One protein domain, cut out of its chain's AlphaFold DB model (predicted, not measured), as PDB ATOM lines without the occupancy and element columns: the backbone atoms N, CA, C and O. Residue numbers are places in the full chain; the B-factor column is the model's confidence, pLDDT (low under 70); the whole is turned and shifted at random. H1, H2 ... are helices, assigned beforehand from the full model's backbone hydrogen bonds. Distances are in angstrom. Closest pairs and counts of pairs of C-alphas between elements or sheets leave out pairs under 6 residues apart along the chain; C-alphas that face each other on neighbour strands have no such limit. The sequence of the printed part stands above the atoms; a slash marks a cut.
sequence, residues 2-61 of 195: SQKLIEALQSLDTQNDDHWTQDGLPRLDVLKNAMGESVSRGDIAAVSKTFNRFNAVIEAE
ATOM      1  N   SER A   2      86.840 133.015 126.935       71.38
ATOM      2  CA  SER A   2      86.159 131.901 126.263       71.38
ATOM      3  C   SER A   2      86.920 131.319 125.064       71.38
ATOM      4  O   SER A   2      87.084 130.110 125.002       71.38
ATOM      5  N   GLN A   3      87.500 132.149 124.183       78.00
ATOM      6  CA  GLN A   3      88.261 131.664 123.015       78.00
ATOM      7  C   GLN A   3      89.453 130.764 123.391       78.00
ATOM      8  O   GLN A   3      89.629 129.693 122.826       78.00
ATOM      9  N   LYS A   4      90.238 131.173 124.398       78.50
ATOM     10  CA  LYS A   4      91.408 130.413 124.869       78.50
ATOM     11  C   LYS A   4      91.006 129.107 125.553       78.50
ATOM     12  O   LYS A   4      91.739 128.129 125.479       78.50
ATOM     13  N   LEU A   5      89.852 129.098 126.222       81.44
ATOM     14  CA  LEU A   5      89.309 127.895 126.844       81.44
ATOM     15  C   LEU A   5      88.819 126.900 125.789       81.44
ATOM     16  O   LEU A   5      89.091 125.713 125.920       81.44
ATOM     17  N   ILE A   6      88.173 127.378 124.722       81.44
ATOM     18  CA  ILE A   6      87.776 126.552 123.573       81.44
ATOM     19  C   ILE A   6      89.009 125.907 122.932       81.44
ATOM     20  O   ILE A   6      89.034 124.695 122.749       81.44
ATOM     21  N   GLU A   7      90.049 126.692 122.650       82.12
ATOM     22  CA  GLU A   7      91.310 126.191 122.084       82.12
ATOM     23  C   GLU A   7      91.979 125.156 123.001       82.12
ATOM     24  O   GLU A   7      92.414 124.099 122.543       82.12
ATOM     25  N   ALA A   8      92.010 125.420 124.312       82.88
ATOM     26  CA  ALA A   8      92.559 124.489 125.292       82.88
ATOM     27  C   ALA A   8      91.752 123.183 125.359       82.88
ATOM     28  O   ALA A   8      92.349 122.111 125.382       82.88
ATOM     29  N   LEU A   9      90.417 123.250 125.332       84.12
ATOM     30  CA  LEU A   9      89.543 122.074 125.307       84.12
ATOM     31  C   LEU A   9      89.714 121.267 124.010       84.12
ATOM     32  O   LEU A   9      89.808 120.046 124.071       84.12
ATOM     33  N   GLN A  10      89.847 121.925 122.854       83.88
ATOM     34  CA  GLN A  10      90.126 121.263 121.570       83.88
ATOM     35  C   GLN A  10      91.504 120.596 121.525       83.88
ATOM     36  O   GLN A  10      91.686 119.614 120.810       83.88
ATOM     37  N   SER A  11      92.476 121.110 122.284       84.62
ATOM     38  CA  SER A  11      93.821 120.530 122.361       84.62
ATOM     39  C   SER A  11      93.906 119.257 123.215       84.62
ATOM     40  O   SER A  11      94.946 118.595 123.231       84.62
ATOM     41  N   LEU A  12      92.834 118.898 123.933       85.62
ATOM     42  CA  LEU A  12      92.817 117.711 124.781       85.62
ATOM     43  C   LEU A  12      92.681 116.436 123.946       85.62
ATOM     44  O   LEU A  12      91.662 116.180 123.310       85.62
ATOM     45  N   ASP A  13      93.703 115.592 124.023       84.00
ATOM     46  CA  ASP A  13      93.673 114.241 123.461       84.00
ATOM     47  C   ASP A  13      92.744 113.306 124.260       84.00
ATOM     48  O   ASP A  13      92.923 113.130 125.467       84.00
ATOM     49  N   THR A  14      91.776 112.675 123.588       84.69
ATOM     50  CA  THR A  14      90.829 111.699 124.159       84.69
ATOM     51  C   THR A  14      91.463 110.341 124.476       84.69
ATOM     52  O   THR A  14      90.886 109.555 125.233       84.69
ATOM     53  N   GLN A  15      92.647 110.048 123.931       82.12
ATOM     54  CA  GLN A  15      93.409 108.829 124.216       82.12
ATOM     55  C   GLN A  15      94.337 108.979 125.426       82.12
ATOM     56  O   GLN A  15      94.726 107.974 126.016       82.12
ATOM     57  N   ASN A  16      94.662 110.210 125.834       85.62
ATOM     58  CA  ASN A  16      95.510 110.448 126.995       85.62
ATOM     59  C   ASN A  16      94.685 110.524 128.287       85.62
ATOM     60  O   ASN A  16      94.069 111.548 128.574       85.62
ATOM     61  N   ASP A  17      94.729 109.473 129.106       85.00
ATOM     62  CA  ASP A  17      94.018 109.412 130.390       85.00
ATOM     63  C   ASP A  17      94.400 110.545 131.364       85.00
ATOM     64  O   ASP A  17      93.575 110.950 132.186       85.00
ATOM     65  N   ASP A  18      95.602 111.122 131.257       87.12
ATOM     66  CA  ASP A  18      96.033 112.227 132.125       87.12
ATOM     67  C   ASP A  18      95.262 113.529 131.866       87.12
ATOM     68  O   ASP A  18      95.169 114.388 132.749       87.12
ATOM     69  N   HIS A  19      94.671 113.668 130.676       87.06
ATOM     70  CA  HIS A  19      93.844 114.817 130.302       87.06
ATOM     71  C   HIS A  19      92.437 114.758 130.899       87.06
ATOM     72  O   HIS A  19      91.745 115.780 130.937       87.06
ATOM     73  N   TRP A  20      92.027 113.599 131.416       88.62
ATOM     74  CA  TRP A  20      90.662 113.352 131.860       88.62
ATOM     75  C   TRP A  20      90.608 112.910 133.327       88.62
ATOM     76  O   TRP A  20      91.586 112.480 133.954       88.62
ATOM     77  N   THR A  21      89.440 113.083 133.929       86.44
ATOM     78  CA  THR A  21      89.092 112.461 135.206       86.44
ATOM     79  C   THR A  21      88.472 111.088 134.962       86.44
ATOM     80  O   THR A  21      88.105 110.748 133.837       86.44
ATOM     81  N   GLN A  22      88.312 110.297 136.026       82.94
ATOM     82  CA  GLN A  22      87.600 109.012 135.954       82.94
ATOM     83  C   GLN A  22      86.162 109.166 135.430       82.94
ATOM     84  O   GLN A  22      85.641 108.257 134.797       82.94
ATOM     85  N   ASP A  23      85.567 110.345 135.621       78.81
ATOM     86  CA  ASP A  23      84.233 110.703 135.128       78.81
ATOM     87  C   ASP A  23      84.224 111.168 133.656       78.81
ATOM     88  O   ASP A  23      83.192 111.604 133.152       78.81
ATOM     89  N   GLY A  24      85.371 111.144 132.964       79.62
ATOM     90  CA  GLY A  24      85.492 111.586 131.572       79.62
ATOM     91  C   GLY A  24      85.424 113.103 131.381       79.62
ATOM     92  O   GLY A  24      85.222 113.562 130.258       79.62
ATOM     93  N   LEU A  25      85.595 113.890 132.449       85.25
ATOM     94  CA  LEU A  25      85.652 115.352 132.380       85.25
ATOM     95  C   LEU A  25      87.093 115.835 132.169       85.25
ATOM     96  O   LEU A  25      88.024 115.183 132.648       85.25
ATOM     97  N   PRO A  26      87.302 116.993 131.520       86.56
ATOM     98  CA  PRO A  26      88.622 117.606 131.414       86.56
ATOM     99  C   PRO A  26      89.251 117.836 132.784       86.56
ATOM    100  O   PRO A  26      88.631 118.408 133.691       86.56
ATOM    101  N   ARG A  27      90.507 117.425 132.952       88.38
ATOM    102  CA  ARG A  27      91.238 117.681 134.192       88.38
ATOM    103  C   ARG A  27      91.615 119.162 134.267       88.38
ATOM    104  O   ARG A  27      92.317 119.688 133.404       88.38
ATOM    105  N   LEU A  28      91.189 119.825 135.342       87.62
ATOM    106  CA  LEU A  28      91.430 121.258 135.553       87.62
ATOM    107  C   LEU A  28      92.922 121.608 135.586       87.62
ATOM    108  O   LEU A  28      93.301 122.680 135.132       87.62
ATOM    109  N   ASP A  29      93.771 120.701 136.076       84.56
ATOM    110  CA  ASP A  29      95.222 120.908 136.122       84.56
ATOM    111  C   ASP A  29      95.837 121.008 134.721       84.56
ATOM    112  O   ASP A  29      96.725 121.826 134.489       84.56
ATOM    113  N   VAL A  30      95.332 120.222 133.766       85.69
ATOM    114  CA  VAL A  30      95.805 120.233 132.375       85.69
ATOM    115  C   VAL A  30      95.352 121.508 131.677       85.69
ATOM    116  O   VAL A  30      96.163 122.182 131.047       85.69
ATOM    117  N   LEU A  31      94.094 121.909 131.875       83.88
ATOM    118  CA  LEU A  31      93.575 123.174 131.347       83.88
ATOM    119  C   LEU A  31      94.285 124.392 131.949       83.88
ATOM    120  O   LEU A  31      94.613 125.332 131.228       83.88
ATOM    121  N   LYS A  32      94.601 124.356 133.247       87.00
ATOM    122  CA  LYS A  32      95.381 125.398 133.921       87.00
ATOM    123  C   LYS A  32      96.789 125.515 133.341       87.00
ATOM    124  O   LYS A  32      97.273 126.626 133.143       87.00
ATOM    125  N   ASN A  33      97.434 124.388 133.050       84.06
ATOM    126  CA  ASN A  33      98.756 124.376 132.427       84.06
ATOM    127  C   ASN A  33      98.711 124.858 130.968       84.06
ATOM    128  O   ASN A  33      99.619 125.568 130.544       84.06
ATOM    129  N   ALA A  34      97.657 124.515 130.221       83.19
ATOM    130  CA  ALA A  34      97.478 124.928 128.829       83.19
ATOM    131  C   ALA A  34      97.146 126.425 128.685       83.19
ATOM    132  O   ALA A  34      97.657 127.088 127.786       83.19
ATOM    133  N   MET A  35      96.318 126.975 129.579       81.81
ATOM    134  CA  MET A  35      95.894 128.381 129.529       81.81
ATOM    135  C   MET A  35      96.794 129.330 130.328       81.81
ATOM    136  O   MET A  35      96.785 130.533 130.072       81.81
ATOM    137  N   GLY A  36      97.542 128.817 131.310       77.88
ATOM    138  CA  GLY A  36      98.312 129.624 132.264       77.88
ATOM    139  C   GLY A  36      97.457 130.349 133.314       77.88
ATOM    140  O   GLY A  36      97.991 131.115 134.114       77.88
ATOM    141  N   GLU A  37      96.146 130.103 133.338       77.62
ATOM    142  CA  GLU A  37      95.159 130.742 134.216       77.62
ATOM    143  C   GLU A  37      94.295 129.679 134.913       77.62
ATOM    144  O   GLU A  37      94.151 128.555 134.432       77.62
ATOM    145  N   SER A  38      93.734 129.995 136.083       78.50
ATOM    146  CA  SER A  38      92.856 129.066 136.804       78.50
ATOM    147  C   SER A  38      91.490 128.969 136.125       78.50
ATOM    148  O   SER A  38      90.757 129.954 136.098       78.50
ATOM    149  N   VAL A  39      91.139 127.777 135.645       80.38
ATOM    150  CA  VAL A  39      89.839 127.471 135.034       80.38
ATOM    151  C   VAL A  39      88.955 126.752 136.049       80.38
ATOM    152  O   VAL A  39      89.401 125.806 136.704       80.38
ATOM    153  N   SER A  40      87.703 127.181 136.183       82.75
ATOM    154  CA  SER A  40      86.704 126.487 136.993       82.75
ATOM    155  C   SER A  40      85.830 125.569 136.133       82.75
ATOM    156  O   SER A  40      85.684 125.755 134.927       82.75
ATOM    157  N   ARG A  41      85.185 124.574 136.758       83.06
ATOM    158  CA  ARG A  41      84.197 123.732 136.058       83.06
ATOM    159  C   ARG A  41      83.012 124.542 135.520       83.06
ATOM    160  O   ARG A  41      82.419 124.131 134.532       83.06
ATOM    161  N   GLY A  42      82.691 125.676 136.151       81.06
ATOM    162  CA  GLY A  42      81.659 126.596 135.672       81.06
ATOM    163  C   GLY A  42      82.027 127.223 134.329       81.06
ATOM    164  O   GLY A  42      81.183 127.285 133.444       81.06
ATOM    165  N   ASP A  43      83.298 127.584 134.140       78.12
ATOM    166  CA  ASP A  43      83.780 128.158 132.876       78.12
ATOM    167  C   ASP A  43      83.732 127.132 131.734       78.12
ATOM    168  O   ASP A  43      83.384 127.466 130.606       78.12
ATOM    169  N   ILE A  44      84.033 125.862 132.034       79.12
ATOM    170  CA  ILE A  44      83.931 124.759 131.065       79.12
ATOM    171  C   ILE A  44      82.466 124.519 130.697       79.12
ATOM    172  O   ILE A  44      82.144 124.445 129.517       79.12
ATOM    173  N   ALA A  45      81.576 124.460 131.693       79.75
ATOM    174  CA  ALA A  45      80.143 124.269 131.475       79.75
ATOM    175  C   ALA A  45      79.497 125.427 130.694       79.75
ATOM    176  O   ALA A  45      78.539 125.196 129.962       79.75
ATOM    177  N   ALA A  46      80.029 126.647 130.830       76.56
ATOM    178  CA  ALA A  46      79.592 127.816 130.072       76.56
ATOM    179  C   ALA A  46      80.010 127.768 128.593       76.56
ATOM    180  O   ALA A  46      79.353 128.374 127.756       76.56
ATOM    181  N   VAL A  47      81.102 127.070 128.270       72.69
ATOM    182  CA  VAL A  47      81.606 126.934 126.894       72.69
ATOM    183  C   VAL A  47      81.058 125.686 126.209       72.69
ATOM    184  O   VAL A  47      80.821 125.699 125.005       72.69
ATOM    185  N   SER A  48      80.868 124.601 126.954       70.06
ATOM    186  CA  SER A  48      80.159 123.424 126.472       70.06
ATOM    187  C   SER A  48      79.592 122.633 127.645       70.06
ATOM    188  O   SER A  48      80.311 122.099 128.492       70.06
ATOM    189  N   LYS A  49      78.261 122.527 127.663       73.62
ATOM    190  CA  LYS A  49      77.501 121.795 128.683       73.62
ATOM    191  C   LYS A  49      77.708 120.280 128.598       73.62
ATOM    192  O   LYS A  49      77.462 119.569 129.569       73.62
ATOM    193  N   THR A  50      78.151 119.786 127.445       73.88
ATOM    194  CA  THR A  50      78.237 118.356 127.124       73.88
ATOM    195  C   THR A  50      79.662 117.875 126.853       73.88
ATOM    196  O   THR A  50      79.837 116.685 126.581       73.88
ATOM    197  N   PHE A  51      80.679 118.739 126.985       79.94
ATOM    198  CA  PHE A  51      82.071 118.381 126.703       79.94
ATOM    199  C   PHE A  51      82.598 117.302 127.653       79.94
ATOM    200  O   PHE A  51      82.741 117.514 128.859       79.94
ATOM    201  N   ASN A  52      82.922 116.138 127.094       83.00
ATOM    202  CA  ASN A  52      83.503 115.011 127.817       83.00
ATOM    203  C   ASN A  52      84.382 114.166 126.880       83.00
ATOM    204  O   ASN A  52      84.370 114.362 125.668       83.00
ATOM    205  N   ARG A  53      85.132 113.203 127.429       82.88
ATOM    206  CA  ARG A  53      86.052 112.332 126.670       82.88
ATOM    207  C   ARG A  53      85.393 111.661 125.459       82.88
ATOM    208  O   ARG A  53      86.045 111.457 124.440       82.88
ATOM    209  N   PHE A  54      84.116 111.310 125.585       78.38
ATOM    210  CA  PHE A  54      83.329 110.620 124.564       78.38
ATOM    211  C   PHE A  54      82.577 111.588 123.638       78.38
ATOM    212  O   PHE A  54      82.111 111.179 122.580       78.38
ATOM    213  N   ASN A  55      82.486 112.867 124.012       72.06
ATOM    214  CA  ASN A  55      81.879 113.935 123.230       72.06
ATOM    215  C   ASN A  55      82.738 115.209 123.308       72.06
ATOM    216  O   ASN A  55      82.457 116.131 124.076       72.06
ATOM    217  N   ALA A  56      83.802 115.245 122.505       68.44
ATOM    218  CA  ALA A  56      84.717 116.383 122.394       68.44
ATOM    219  C   ALA A  56      84.193 117.479 121.438       68.44
ATOM    220  O   ALA A  56      84.977 118.200 120.819       68.44
ATOM    221  N   VAL A  57      82.871 117.595 121.279       67.25
ATOM    222  CA  VAL A  57      82.242 118.629 120.451       67.25
ATOM    223  C   VAL A  57      81.949 119.850 121.320       67.25
ATOM    224  O   VAL A  57      81.299 119.769 122.362       67.25
ATOM    225  N   ILE A  58      82.461 121.001 120.894       65.50
ATOM    226  CA  ILE A  58      82.191 122.292 121.525       65.50
ATOM    227  C   ILE A  58      81.156 122.997 120.656       65.50
ATOM    228  O   ILE A  58      81.496 123.586 119.631       65.50
ATOM    229  N   GLU A  59      79.889 122.897 121.045       58.84
ATOM    230  CA  GLU A  59      78.829 123.733 120.487       58.84
ATOM    231  C   GLU A  59      78.946 125.110 121.140       58.84
ATOM    232  O   GLU A  59      78.537 125.320 122.278       58.84
ATOM    233  N   ALA A  60      79.611 126.029 120.441       46.41
ATOM    234  CA  ALA A  60      79.728 127.410 120.871       46.41
ATOM    235  C   ALA A  60      78.382 128.118 120.662       46.41
ATOM    236  O   ALA A  60      78.134 128.673 119.594       46.41
ATOM    237  N   GLU A  61      77.513 128.102 121.673       44.12
ATOM    238  CA  GLU A  61      76.432 129.083 121.759       44.12
ATOM    239  C   GLU A  61      76.965 130.354 122.436       44.12
ATOM    240  O   GLU A  61      77.248 130.402 123.634       44.12
TER     241      GLU A  61
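AT A GLANCE: This is residues 2 to 61 of the 195 residues of an uncharacterized protein of Verrucomicrobiales bacterium (UniProt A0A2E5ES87). Three short helices are set in a triangle, H1 packing on both H2 and H3 at wide angles, while two long loops, residues 11 to 27 and 48 to 61, run out to the other end and fold back. The printed part has 60 residues, 24 of them in named helices, in the order H1, H2, H3, with no named strand: all helix. It is compact and rounded, with a radius of gyration of the C-alphas of 10.2 A and spans of 25 by 23 by 17 A.

HOW THE PARTS SIT: Start at H1, residues 2 to 10. It touches H2, residues 28 to 35, at a steep tilt of 66 degrees, opposite ways; their closest C-alphas, of Ala 8 and Ala 34, are 6.1 A apart. H1 also touches H3, residues 41 to 47, about perpendicular at 82 degrees; their closest C-alphas, of Ser 2 and Val 47, are 6.8 A apart. H2 and H3 are close but not clearly touching. In H1, H2 and H3 every O i to N i+4 pair is within hydrogen-bond range.

IN THESE COORDINATES: Find C-alpha 2 at (86.159, 131.901, 126.263); from there H1 runs 12.3 A to C-alpha 10. H2 is 10.3 A long; H3, 10.0 A, ends at C-alpha 47, (81.606, 126.934, 126.894).

THE WHOLE: The farthest C-alphas, of Asp 18 and Glu 61, are 27.9 A apart. The link H1 to H2 is long, H2 to H3 tight. The printed part has no cut; residues 56 to 61 are under pLDDT 70.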